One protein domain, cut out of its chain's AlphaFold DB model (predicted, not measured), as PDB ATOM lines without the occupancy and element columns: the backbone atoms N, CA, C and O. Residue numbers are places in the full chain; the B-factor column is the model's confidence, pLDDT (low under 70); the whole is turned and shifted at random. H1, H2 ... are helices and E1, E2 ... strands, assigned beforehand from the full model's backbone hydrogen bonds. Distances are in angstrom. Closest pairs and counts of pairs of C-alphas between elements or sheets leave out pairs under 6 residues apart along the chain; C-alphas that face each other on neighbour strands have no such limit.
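This is residues 60 to 66 and 117 to 203 of the 383 residues of the protein "protein HAPLESS 2 isoform X2" of Ziziphus jujuba (UniProt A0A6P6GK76). With little regular structure, the domain is a small three-stranded sheet at one end and a lobe of loops with short helix H1 at the other; helix H2 grazes the sheet, and residues 194 to 203 stick out. Of 94 printed residues, 32 are in named elements, E1, E2, E3, H1, H2 along the chain, class mixed; the sheet runs E1, E2, E3, antiparallel. The whole is loose, radius of gyration of the C-alphas 15.6 A, spanning 44 by 40 by 29 A.

Inner strand E2, residues 122 to 127, is antiparallel to E1, residues 60 to 63, at 157 degrees; N 62 and O 124, 2.9 A apart, are within hydrogen-bond range. E2 forms a hairpin with E3, residues 146 to 149, at 148 degrees; N 123 and O 148, 2.8 A apart, are within range. H2, residues 189 to 201, only grazes the sheet with residues 189 to 193. H1, residues 167 to 171, is not on the sheet and is apart from H2. In both helices every O i to N i+4 pair is within hydrogen-bond range.

E1 begins at C-alpha 60 (15.472, -17.147, 35.688); H2 ends at C-alpha 201 (29.106, 1.288, 49.258). First to last C-alpha, E2 measures 16.3 A and H2 18.6 A.

Residues 67 to 116 are cut out; C-alphas 66 and 117 are 11.5 A apart. The links E2 to E3, E3 to H1 and H1 to H2 are long. Residues 130 to 140 have pLDDT under 70.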
ATOM      1  N   HIS A  60      16.103 -15.910  35.268       89.19
ATOM      2  CA  HIS A  60      15.472 -17.147  35.688       89.19
ATOM      3  C   HIS A  60      15.087 -17.054  37.159       89.19
ATOM      4  O   HIS A  60      15.845 -16.512  37.960       89.19
ATOM      5  N   VAL A  61      13.923 -17.604  37.500       92.88
ATOM      6  CA  VAL A  61      13.413 -17.688  38.871       92.88
ATOM      7  C   VAL A  61      13.279 -19.164  39.221       92.88
ATOM      8  O   VAL A  61      12.461 -19.869  38.630       92.88
ATOM      9  N   PHE A  62      14.099 -19.639  40.154       92.25
ATOM     10  CA  PHE A  62      14.135 -21.036  40.579       92.25
ATOM     11  C   PHE A  62      13.581 -21.185  41.993       92.25
ATOM     12  O   PHE A  62      14.035 -20.512  42.920       92.25
ATOM     13  N   GLY A  63      12.621 -22.095  42.160       93.12
ATOM     14  CA  GLY A  63      12.228 -22.599  43.475       93.12
ATOM     15  C   GLY A  63      13.364 -23.404  44.089       93.12
ATOM     16  O   GLY A  63      13.929 -24.270  43.421       93.12
ATOM     17  N   ILE A  64      13.694 -23.124  45.347       91.50
ATOM     18  CA  ILE A  64      14.703 -23.891  46.073       91.50
ATOM     19  C   ILE A  64      13.991 -25.031  46.793       91.50
ATOM     20  O   ILE A  64      13.068 -24.810  47.574       91.50
ATOM     21  N   GLY A  65      14.389 -26.256  46.457       87.00
ATOM     22  CA  GLY A  65      13.841 -27.467  47.051       87.00
ATOM     23  C   GLY A  65      14.518 -27.838  48.367       87.00
ATOM     24  O   GLY A  65      15.095 -27.005  49.066       87.00
ATOM     25  N   GLN A  66      14.471 -29.131  48.678       86.56
ATOM     26  CA  GLN A  66      15.118 -29.675  49.865       86.56
ATOM     27  C   GLN A  66      16.634 -29.493  49.808       86.56
ATOM     28  O   GLN A  66      17.275 -29.696  48.775       86.56
ATOM     29  N   PRO A 117      21.352 -22.363  56.893       85.19
ATOM     30  CA  PRO A 117      20.125 -21.712  56.446       85.19
ATOM     31  C   PRO A 117      19.304 -22.624  55.524       85.19
ATOM     32  O   PRO A 117      19.850 -23.396  54.726       85.19
ATOM     33  N   SER A 118      17.980 -22.549  55.648       86.12
ATOM     34  CA  SER A 118      17.033 -23.073  54.662       86.12
ATOM     35  C   SER A 118      16.516 -21.923  53.799       86.12
ATOM     36  O   SER A 118      16.452 -20.774  54.237       86.12
ATOM     37  N   PHE A 119      16.171 -22.227  52.549       91.00
ATOM     38  CA  PHE A 119      15.711 -21.228  51.579       91.00
ATOM     39  C   PHE A 119      14.364 -21.609  50.946       91.00
ATOM     40  O   PHE A 119      14.060 -21.180  49.840       91.00
ATOM     41  N   GLU A 120      13.555 -22.413  51.638       88.31
ATOM     42  CA  GLU A 120      12.270 -22.931  51.131       88.31
ATOM     43  C   GLU A 120      11.264 -21.809  50.802       88.31
ATOM     44  O   GLU A 120      10.497 -21.896  49.838       88.31
ATOM     45  N   ASP A 121      11.326 -20.708  51.556       91.62
ATOM     46  CA  ASP A 121      10.502 -19.509  51.362       91.62
ATOM     47  C   ASP A 121      11.137 -18.470  50.426       91.62
ATOM     48  O   ASP A 121      10.652 -17.341  50.320       91.62
ATOM     49  N   PHE A 122      12.204 -18.838  49.712       95.38
ATOM     50  CA  PHE A 122      12.924 -17.963  48.793       95.38
ATOM     51  C   PHE A 122      12.912 -18.510  47.364       95.38
ATOM     52  O   PHE A 122      12.883 -19.715  47.113       95.38
ATOM     53  N   TYR A 123      12.979 -17.590  46.410       96.75
ATOM     54  CA  TYR A 123      13.370 -17.879  45.041       96.75
ATOM     55  C   TYR A 123      14.818 -17.457  44.810       96.75
ATOM     56  O   TYR A 123      15.248 -16.387  45.252       96.75
ATOM     57  N   LEU A 124      15.550 -18.291  44.071       94.69
ATOM     58  CA  LEU A 124      16.853 -17.944  43.522       94.69
ATOM     59  C   LEU A 124      16.658 -17.297  42.152       94.69
ATOM     60  O   LEU A 124      16.083 -17.902  41.245       94.69
ATOM     61  N   VAL A 125      17.153 -16.074  42.008       92.88
ATOM     62  CA  VAL A 125      17.078 -15.301  40.772       92.88
ATOM     63  C   VAL A 125      18.456 -15.218  40.136       92.88
ATOM     64  O   VAL A 125      19.409 -14.771  40.775       92.88
ATOM     65  N   ILE A 126      18.553 -15.644  38.876       89.06
ATOM     66  CA  ILE A 126      19.818 -15.735  38.139       89.06
ATOM     67  C   ILE A 126      19.680 -15.035  36.783       89.06
ATOM     68  O   ILE A 126      18.715 -15.318  36.067       89.06
ATOM     69  N   PRO A 127      20.606 -14.137  36.392       86.38
ATOM     70  CA  PRO A 127      20.557 -13.505  35.078       86.38
ATOM     71  C   PRO A 127      20.642 -14.552  33.970       86.38
ATOM     72  O   PRO A 127      21.482 -15.452  33.983       86.38
ATOM     73  N   ARG A 128      19.776 -14.419  32.971       79.38
ATOM     74  CA  ARG A 128      19.813 -15.249  31.774       79.38
ATOM     75  C   ARG A 128      21.015 -14.841  30.929       79.38
ATOM     76  O   ARG A 128      21.070 -13.703  30.466       79.38
ATOM     77  N   GLN A 129      21.939 -15.766  30.670       70.31
ATOM     78  CA  GLN A 129      22.963 -15.561  29.643       70.31
ATOM     79  C   GLN A 129      22.586 -16.290  28.350       70.31
ATOM     80  O   GLN A 129      22.116 -17.428  28.364       70.31
ATOM     81  N   GLY A 130      22.805 -15.609  27.224       58.16
ATOM     82  CA  GLY A 130      22.521 -16.113  25.880       58.16
ATOM     83  C   GLY A 130      21.218 -15.583  25.268       58.16
ATOM     84  O   GLY A 130      20.278 -15.190  25.961       58.16
ATOM     85  N   GLY A 131      21.178 -15.555  23.932       53.12
ATOM     86  CA  GLY A 131      19.998 -15.171  23.155       53.12
ATOM     87  C   GLY A 131      18.904 -16.247  23.150       53.12
ATOM     88  O   GLY A 131      19.079 -17.360  23.650       53.12
ATOM     89  N   SER A 132      17.749 -15.928  22.565       48.16
ATOM     90  CA  SER A 132      16.672 -16.900  22.344       48.16
ATOM     91  C   SER A 132      17.186 -18.114  21.551       48.16
ATOM     92  O   SER A 132      17.581 -17.955  20.399       48.16
ATOM     93  N   GLY A 133      17.162 -19.312  22.148       50.03
ATOM     94  CA  GLY A 133      17.421 -20.583  21.452       50.03
ATOM     95  C   GLY A 133      18.772 -21.273  21.703       50.03
ATOM     96  O   GLY A 133      18.988 -22.338  21.137       50.03
ATOM     97  N   GLN A 134      19.669 -20.742  22.544       46.66
ATOM     98  CA  GLN A 134      20.894 -21.455  22.959       46.66
ATOM     99  C   GLN A 134      20.736 -22.113  24.342       46.66
ATOM    100  O   GLN A 134      19.952 -21.603  25.148       46.66
ATOM    101  N   PRO A 135      21.447 -23.226  24.636       47.66
ATOM    102  CA  PRO A 135      21.447 -23.828  25.966       47.66
ATOM    103  C   PRO A 135      21.960 -22.797  26.971       47.66
ATOM    104  O   PRO A 135      23.095 -22.330  26.894       47.66
ATOM    105  N   GLN A 136      21.058 -22.384  27.855       55.03
ATOM    106  CA  GLN A 136      21.219 -21.234  28.732       55.03
ATOM    107  C   GLN A 136      22.269 -21.567  29.790       55.03
ATOM    108  O   GLN A 136      22.029 -22.357  30.702       55.03
ATOM    109  N   THR A 137      23.462 -20.997  29.657       55.25
ATOM    110  CA  THR A 137      24.435 -21.010  30.743       55.25
ATOM    111  C   THR A 137      23.995 -19.957  31.751       55.25
ATOM    112  O   THR A 137      23.834 -18.791  31.417       55.25
ATOM    113  N   LEU A 138      23.790 -20.341  33.004       58.75
ATOM    114  CA  LEU A 138      23.332 -19.434  34.067       58.75
ATOM    115  C   LEU A 138      24.401 -18.425  34.536       58.75
ATOM    116  O   LEU A 138      24.174 -17.635  35.449       58.75
ATOM    117  N   GLY A 139      25.559 -18.410  33.867       57.72
ATOM    118  CA  GLY A 139      26.680 -17.535  34.172       57.72
ATOM    119  C   GLY A 139      27.404 -17.882  35.467       57.72
ATOM    120  O   GLY A 139      26.813 -18.341  36.434       57.72
ATOM    121  N   GLY A 140      28.711 -17.626  35.504       65.81
ATOM    122  CA  GLY A 140      29.525 -17.777  36.718       65.81
ATOM    123  C   GLY A 140      29.564 -16.527  37.603       65.81
ATOM    124  O   GLY A 140      30.350 -16.469  38.545       65.81
ATOM    125  N   ASN A 141      28.785 -15.488  37.279       75.62
ATOM    126  CA  ASN A 141      28.841 -14.217  37.993       75.62
ATOM    127  C   ASN A 141      27.816 -14.165  39.138       75.62
ATOM    128  O   ASN A 141      26.693 -13.693  38.962       75.62
ATOM    129  N   PHE A 142      28.235 -14.605  40.326       85.00
ATOM    130  CA  PHE A 142      27.401 -14.614  41.533       85.00
ATOM    131  C   PHE A 142      27.017 -13.218  42.052       85.00
ATOM    132  O   PHE A 142      26.120 -13.115  42.886       85.00
ATOM    133  N   SER A 143      27.636 -12.138  41.551       81.44
ATOM    134  CA  SER A 143      27.323 -10.760  41.979       81.44
ATOM    135  C   SER A 143      25.904 -10.309  41.622       81.44
ATOM    136  O   SER A 143      25.380  -9.378  42.227       81.44
ATOM    137  N   MET A 144      25.278 -10.972  40.645       85.75
ATOM    138  CA  MET A 144      23.906 -10.700  40.204       85.75
ATOM    139  C   MET A 144      22.901 -11.749  40.690       85.75
ATOM    140  O   MET A 144      21.707 -11.611  40.435       85.75
ATOM    141  N   TRP A 145      23.368 -12.803  41.364       91.94
ATOM    142  CA  TRP A 145      22.491 -13.830  41.916       91.94
ATOM    143  C   TRP A 145      21.846 -13.291  43.185       91.94
ATOM    144  O   TRP A 145      22.544 -12.808  44.079       91.94
ATOM    145  N   MET A 146      20.524 -13.392  43.276       94.75
ATOM    146  CA  MET A 146      19.761 -12.894  44.420       94.75
ATOM    147  C   MET A 146      18.866 -13.983  45.002       94.75
ATOM    148  O   MET A 146      18.243 -14.745  44.265       94.75
ATOM    149  N   LEU A 147      18.775 -14.014  46.328       96.06
ATOM    150  CA  LEU A 147      17.783 -14.770  47.080       96.06
ATOM    151  C   LEU A 147      16.718 -13.797  47.580       96.06
ATOM    152  O   LEU A 147      17.016 -12.890  48.357       96.06
ATOM    153  N   LEU A 148      15.486 -13.982  47.116       97.06
ATOM    154  CA  LEU A 148      14.361 -13.090  47.398       97.06
ATOM    155  C   LEU A 148      13.170 -13.901  47.906       97.06
ATOM    156  O   LEU A 148      12.862 -14.958  47.363       97.06
ATOM    157  N   GLU A 149      12.494 -13.405  48.937       96.44
ATOM    158  CA  GLU A 149      11.338 -14.063  49.544       96.44
ATOM    159  C   GLU A 149      10.225 -14.260  48.505       96.44
ATOM    160  O   GLU A 149       9.906 -13.350  47.731       96.44
ATOM    161  N   ARG A 150       9.572 -15.427  48.520       95.94
ATOM    162  CA  ARG A 150       8.532 -15.797  47.542       95.94
ATOM    163  C   ARG A 150       7.373 -14.798  47.495       95.94
ATOM    164  O   ARG A 150       6.833 -14.542  46.424       95.94
ATOM    165  N   VAL A 151       7.048 -14.163  48.623       96.75
ATOM    166  CA  VAL A 151       5.993 -13.135  48.734       96.75
ATOM    167  C   VAL A 151       6.247 -11.880  47.889       96.75
ATOM    168  O   VAL A 151       5.313 -11.123  47.626       96.75
ATOM    169  N   ARG A 152       7.491 -11.648  47.443       97.12
ATOM    170  CA  ARG A 152       7.861 -10.510  46.583       97.12
ATOM    171  C   ARG A 152       7.516 -10.729  45.108       97.12
ATOM    172  O   ARG A 152       7.638  -9.788  44.325       97.12
ATOM    173  N   PHE A 153       7.102 -11.935  44.728       97.62
ATOM    174  CA  PHE A 153       6.835 -12.321  43.345       97.62
ATOM    175  C   PHE A 153       5.337 -12.449  43.071       97.62
ATOM    176  O   PHE A 153       4.558 -12.810  43.952       97.62
ATOM    177  N   THR A 154       4.955 -12.186  41.825       97.25
ATOM    178  CA  THR A 154       3.638 -12.480  41.247       97.25
ATOM    179  C   THR A 154       3.871 -13.368  40.032       97.25
ATOM    180  O   THR A 154       4.451 -12.945  39.035       97.25
ATOM    181  N   LEU A 155       3.518 -14.650  40.151       94.12
ATOM    182  CA  LEU A 155       3.771 -15.633  39.089       94.12
ATOM    183  C   LEU A 155       2.695 -15.595  37.998       94.12
ATOM    184  O   LEU A 155       2.973 -15.913  36.847       94.12
ATOM    185  N   ASP A 156       1.484 -15.188  38.368       94.88
ATOM    186  CA  ASP A 156       0.377 -14.875  37.464       94.88
ATOM    187  C   ASP A 156       0.513 -13.479  36.830       94.88
ATOM    188  O   ASP A 156      -0.118 -13.183  35.819       94.88
ATOM    189  N   GLY A 157       1.361 -12.622  37.405       95.06
ATOM    190  CA  GLY A 157       1.612 -11.267  36.937       95.06
ATOM    191  C   GLY A 157       0.456 -10.297  37.187       95.06
ATOM    192  O   GLY A 157       0.432  -9.234  36.558       95.06
ATOM    193  N   LEU A 158      -0.497 -10.641  38.058       95.56
ATOM    194  CA  LEU A 158      -1.708  -9.855  38.325       95.56
ATOM    195  C   LEU A 158      -1.535  -8.837  39.461       95.56
ATOM    196  O   LEU A 158      -2.354  -7.928  39.610       95.56
ATOM    197  N   GLU A 159      -0.456  -8.935  40.238       96.75
ATOM    198  CA  GLU A 159      -0.204  -8.031  41.358       96.75
ATOM    199  C   GLU A 159       0.770  -6.902  40.994       96.75
ATOM    200  O   GLU A 159       1.874  -7.108  40.488       96.75
ATOM    201  N   CYS A 160       0.379  -5.669  41.313       96.62
ATOM    202  CA  CYS A 160       1.241  -4.502  41.173       96.62
ATOM    203  C   CYS A 160       2.367  -4.472  42.214       96.62
ATOM    204  O   CYS A 160       2.194  -4.904  43.350       96.62
ATOM    205  N   ASN A 161       3.492  -3.839  41.860       96.31
ATOM    206  CA  ASN A 161       4.645  -3.638  42.750       96.31
ATOM    207  C   ASN A 161       5.233  -4.942  43.323       96.31
ATOM    208  O   ASN A 161       5.729  -4.962  44.455       96.31
ATOM    209  N   LYS A 162       5.164  -6.018  42.536       97.56
ATOM    210  CA  LYS A 162       5.837  -7.296  42.766       97.56
ATOM    211  C   LYS A 162       6.667  -7.674  41.543       97.56
ATOM    212  O   LYS A 162       6.410  -7.212  40.429       97.56
ATOM    213  N   ILE A 163       7.669  -8.519  41.753       97.75
ATOM    214  CA  ILE A 163       8.518  -9.043  40.684       97.75
ATOM    215  C   ILE A 163       7.665  -9.953  39.793       97.75
ATOM    216  O   ILE A 163       7.075 -10.912  40.286       97.75
ATOM    217  N   GLY A 164       7.621  -9.657  38.492       95.50
ATOM    218  CA  GLY A 164       6.809 -10.401  37.519       95.50
ATOM    219  C   GLY A 164       5.523  -9.696  37.083       95.50
ATOM    220  O   GLY A 164       4.722 -10.296  36.374       95.50
ATOM    221  N   VAL A 165       5.319  -8.430  37.473       96.12
ATOM    222  CA  VAL A 165       4.144  -7.638  37.075       96.12
ATOM    223  C   VAL A 165       3.925  -7.654  35.556       96.12
ATOM    224  O   VAL A 165       4.839  -7.386  34.773       96.12
ATOM    225  N   SER A 166       2.697  -7.957  35.132       93.62
ATOM    226  CA  SER A 166       2.342  -8.087  33.719       93.62
ATOM    227  C   SER A 166       1.683  -6.827  33.144       93.62
ATOM    228  O   SER A 166       1.392  -5.842  33.832       93.62
ATOM    229  N   TYR A 167       1.410  -6.875  31.840       93.19
ATOM    230  CA  TYR A 167       0.615  -5.869  31.140       93.19
ATOM    231  C   TYR A 167      -0.797  -5.705  31.717       93.19
ATOM    232  O   TYR A 167      -1.325  -4.592  31.723       93.19
ATOM    233  N   GLU A 168      -1.404  -6.798  32.184       93.62
ATOM    234  CA  GLU A 168      -2.764  -6.804  32.719       93.62
ATOM    235  C   GLU A 168      -2.830  -6.029  34.034       93.62
ATOM    236  O   GLU A 168      -3.576  -5.054  34.120       93.62
ATOM    237  N   ALA A 169      -1.968  -6.362  34.999       94.81
ATOM    238  CA  ALA A 169      -1.864  -5.639  36.267       94.81
ATOM    239  C   ALA A 169      -1.577  -4.148  36.055       94.81
ATOM    240  O   ALA A 169      -2.203  -3.283  36.672       94.81
ATOM    241  N   PHE A 170      -0.661  -3.824  35.134       95.38
ATOM    242  CA  PHE A 170      -0.334  -2.438  34.830       95.38
ATOM    243  C   PHE A 170      -1.535  -1.675  34.257       95.38
ATOM    244  O   PHE A 170      -1.828  -0.571  34.713       95.38
ATOM    245  N   ASN A 171      -2.248  -2.220  33.275       92.50
ATOM    246  CA  ASN A 171      -3.388  -1.519  32.683       92.50
ATOM    247  C   ASN A 171      -4.633  -1.526  33.579       92.50
ATOM    248  O   ASN A 171      -5.431  -0.594  33.509       92.50
ATOM    249  N   GLY A 172      -4.778  -2.540  34.432       91.75
ATOM    250  CA  GLY A 172      -5.881  -2.707  35.375       91.75
ATOM    251  C   GLY A 172      -5.772  -1.872  36.653       91.75
ATOM    252  O   GLY A 172      -6.624  -2.007  37.528       91.75
ATOM    253  N   GLN A 173      -4.755  -1.007  36.792       93.56
ATOM    254  CA  GLN A 173      -4.585  -0.182  37.993       93.56
ATOM    255  C   GLN A 173      -5.834   0.670  38.280       93.56
ATOM    256  O   GLN A 173      -6.299   1.406  37.396       93.56
ATOM    257  N   PRO A 174      -6.321   0.695  39.534       93.50
ATOM    258  CA  PRO A 174      -7.358   1.635  39.918       93.50
ATOM    259  C   PRO A 174      -6.840   3.064  39.742       93.50
ATOM    260  O   PRO A 174      -5.679   3.368  40.027       93.50
ATOM    261  N   ASN A 175      -7.711   3.952  39.262       93.12
ATOM    262  CA  ASN A 175      -7.392   5.365  39.055       93.12
ATOM    263  C   ASN A 175      -6.146   5.610  38.179       93.12
ATOM    264  O   ASN A 175      -5.460   6.609  38.378       93.12
ATOM    265  N   PHE A 176      -5.868   4.748  37.186       94.12
ATOM    266  CA  PHE A 176      -4.640   4.751  36.371       94.12
ATOM    267  C   PHE A 176      -4.118   6.150  35.985       94.12
ATOM    268  O   PHE A 176      -2.924   6.418  36.126       94.12
ATOM    269  N   CYS A 177      -4.995   7.044  35.508       93.81
ATOM    270  CA  CYS A 177      -4.637   8.391  35.040       93.81
ATOM    271  C   CYS A 177      -4.414   9.433  36.146       93.81
ATOM    272  O   CYS A 177      -3.902  10.516  35.853       93.81
ATOM    273  N   SER A 178      -4.823   9.133  37.375       92.81
ATOM    274  CA  SER A 178      -4.629   9.969  38.564       92.81
ATOM    275  C   SER A 178      -3.501   9.440  39.456       92.81
ATOM    276  O   SER A 178      -2.946  10.205  40.238       92.81
ATOM    277  N   SER A 179      -3.142   8.158  39.332       93.69
ATOM    278  CA  SER A 179      -2.014   7.557  40.048       93.69
ATOM    279  C   SER A 179      -0.674   8.164  39.601       93.69
ATOM    280  O   SER A 179      -0.536   8.510  38.423       93.69
ATOM    281  N   PRO A 180       0.331   8.277  40.491       92.94
ATOM    282  CA  PRO A 180       1.648   8.811  40.151       92.94
ATOM    283  C   PRO A 180       2.341   8.064  39.006       92.94
ATOM    284  O   PRO A 180       2.095   6.876  38.757       92.94
ATOM    285  N   PHE A 181       3.262   8.746  38.326       91.31
ATOM    286  CA  PHE A 181       4.158   8.094  37.373       91.31
ATOM    287  C   PHE A 181       4.940   6.957  38.061       91.31
ATOM    288  O   PHE A 181       5.172   7.014  39.264       91.31
ATOM    289  N   TRP A 182       5.298   5.904  37.316       91.88
ATOM    290  CA  TRP A 182       5.896   4.655  37.836       91.88
ATOM    291  C   TRP A 182       5.043   3.775  38.771       91.88
ATOM    292  O   TRP A 182       5.470   2.665  39.083       91.88
ATOM    293  N   SER A 183       3.808   4.165  39.116       94.62
ATOM    294  CA  SER A 183       2.902   3.285  39.879       94.62
ATOM    295  C   SER A 183       2.773   1.895  39.241       94.62
ATOM    296  O   SER A 183       2.706   1.790  38.010       94.62
ATOM    297  N   CYS A 184       2.683   0.859  40.086       96.00
ATOM    298  CA  CYS A 184       2.631  -0.570  39.742       96.00
ATOM    299  C   CYS A 184       3.967  -1.201  39.315       96.00
ATOM    300  O   CYS A 184       4.050  -2.422  39.218       96.00
ATOM    301  N   LEU A 185       5.021  -0.403  39.124       95.56
ATOM    302  CA  LEU A 185       6.328  -0.857  38.636       95.56
ATOM    303  C   LEU A 185       7.442  -0.744  39.697       95.56
ATOM    304  O   LEU A 185       8.620  -0.723  39.346       95.56
ATOM    305  N   HIS A 186       7.088  -0.653  40.983       94.75
ATOM    306  CA  HIS A 186       8.050  -0.655  42.096       94.75
ATOM    307  C   HIS A 186       8.418  -2.080  42.539       94.75
ATOM    308  O   HIS A 186       7.776  -3.044  42.123       94.75
ATOM    309  N   ASN A 187       9.434  -2.216  43.399       96.12
ATOM    310  CA  ASN A 187       9.905  -3.494  43.963       96.12
ATOM    311  C   ASN A 187      10.244  -4.546  42.895       96.12
ATOM    312  O   ASN A 187       9.891  -5.718  43.009       96.12
ATOM    313  N   GLN A 188      10.903  -4.111  41.830       95.44
ATOM    314  CA  GLN A 188      11.442  -4.981  40.795       95.44
ATOM    315  C   GLN A 188      12.879  -5.387  41.150       95.44
ATOM    316  O   GLN A 188      13.494  -4.817  42.050       95.44
ATOM    317  N   LEU A 189      13.444  -6.349  40.415       94.69
ATOM    318  CA  LEU A 189      14.795  -6.877  40.665       94.69
ATOM    319  C   LEU A 189      15.866  -5.780  40.786       94.69
ATOM    320  O   LEU A 189      16.710  -5.835  41.678       94.69
ATOM    321  N   TRP A 190      15.795  -4.748  39.941       92.19
ATOM    322  CA  TRP A 190      16.742  -3.630  39.968       92.19
ATOM    323  C   TRP A 190      16.659  -2.802  41.260       92.19
ATOM    324  O   TRP A 190      17.683  -2.296  41.706       92.19
ATOM    325  N   ASN A 191      15.480  -2.696  41.889       94.19
ATOM    326  CA  ASN A 191      15.322  -1.977  43.158       94.19
ATOM    327  C   ASN A 191      16.089  -2.678  44.284       94.19
ATOM    328  O   ASN A 191      16.771  -2.026  45.070       94.19
ATOM    329  N   PHE A 192      15.995  -4.009  44.346       95.56
ATOM    330  CA  PHE A 192      16.696  -4.815  45.347       95.56
ATOM    331  C   PHE A 192      18.206  -4.818  45.112       95.56
ATOM    332  O   PHE A 192      18.980  -4.660  46.054       95.56
ATOM    333  N   TRP A 193      18.624  -4.911  43.850       92.56
ATOM    334  CA  TRP A 193      20.033  -4.803  43.493       92.56
ATOM    335  C   TRP A 193      20.616  -3.433  43.867       92.56
ATOM    336  O   TRP A 193      21.669  -3.370  44.497       92.56
ATOM    337  N   GLU A 194      19.928  -2.333  43.546       93.50
ATOM    338  CA  GLU A 194      20.373  -0.976  43.892       93.50
ATOM    339  C   GLU A 194      20.440  -0.767  45.413       93.50
ATOM    340  O   GLU A 194      21.392  -0.161  45.914       93.50
ATOM    341  N   ALA A 195      19.477  -1.315  46.160       93.56
ATOM    342  CA  ALA A 195      19.507  -1.309  47.619       93.56
ATOM    343  C   ALA A 195      20.770  -2.001  48.159       93.56
ATOM    344  O   ALA A 195      21.458  -1.434  49.010       93.56
ATOM    345  N   ASP A 196      21.135  -3.164  47.616       94.56
ATOM    346  CA  ASP A 196      22.369  -3.860  47.991       94.56
ATOM    347  C   ASP A 196      23.629  -3.095  47.579       94.56
ATOM    348  O   ASP A 196      24.561  -2.998  48.376       94.56
ATOM    349  N   GLN A 197      23.660  -2.466  46.400       93.12
ATOM    350  CA  GLN A 197      24.795  -1.620  46.004       93.12
ATOM    351  C   GLN A 197      24.996  -0.447  46.969       93.12
ATOM    352  O   GLN A 197      26.130  -0.105  47.308       93.12
ATOM    353  N   ASN A 198      23.911   0.159  47.452       92.50
ATOM    354  CA  ASN A 198      23.987   1.229  48.442       92.50
ATOM    355  C   ASN A 198      24.520   0.733  49.794       92.50
ATOM    356  O   ASN A 198      25.295   1.447  50.428       92.50
ATOM    357  N   ARG A 199      24.167  -0.490  50.212       90.19
ATOM    358  CA  ARG A 199      24.716  -1.128  51.421       90.19
ATOM    359  C   ARG A 199      26.199  -1.445  51.272       90.19
ATOM    360  O   ARG A 199      26.989  -1.065  52.131       90.19
ATOM    361  N   ILE A 200      26.594  -2.035  50.145       89.88
ATOM    362  CA  ILE A 200      27.991  -2.374  49.849       89.88
ATOM    363  C   ILE A 200      28.866  -1.113  49.837       89.88
ATOM    364  O   ILE A 200      29.929  -1.101  50.449       89.88
ATOM    365  N   ARG A 201      28.400  -0.012  49.227       90.69
ATOM    366  CA  ARG A 201      29.106   1.288  49.258       90.69
ATOM    367  C   ARG A 201      29.287   1.851  50.672       90.69
ATOM    368  O   ARG A 201      30.190   2.649  50.890       90.69
ATOM    369  N   ARG A 202      28.432   1.451  51.616       87.00
ATOM    370  CA  ARG A 202      28.509   1.793  53.045       87.00
ATOM    371  C   ARG A 202      29.251   0.724  53.864       87.00
ATOM    372  O   ARG A 202      29.161   0.739  55.085       87.00
ATOM    373  N   ASN A 203      29.962  -0.203  53.212       84.19
ATOM    374  CA  ASN A 203      30.645  -1.348  53.828       84.19
ATOM    375  C   ASN A 203      29.721  -2.263  54.653       84.19
ATOM    376  O   ASN A 203      30.163  -2.942  55.574       84.19
TER     377      ASN A 203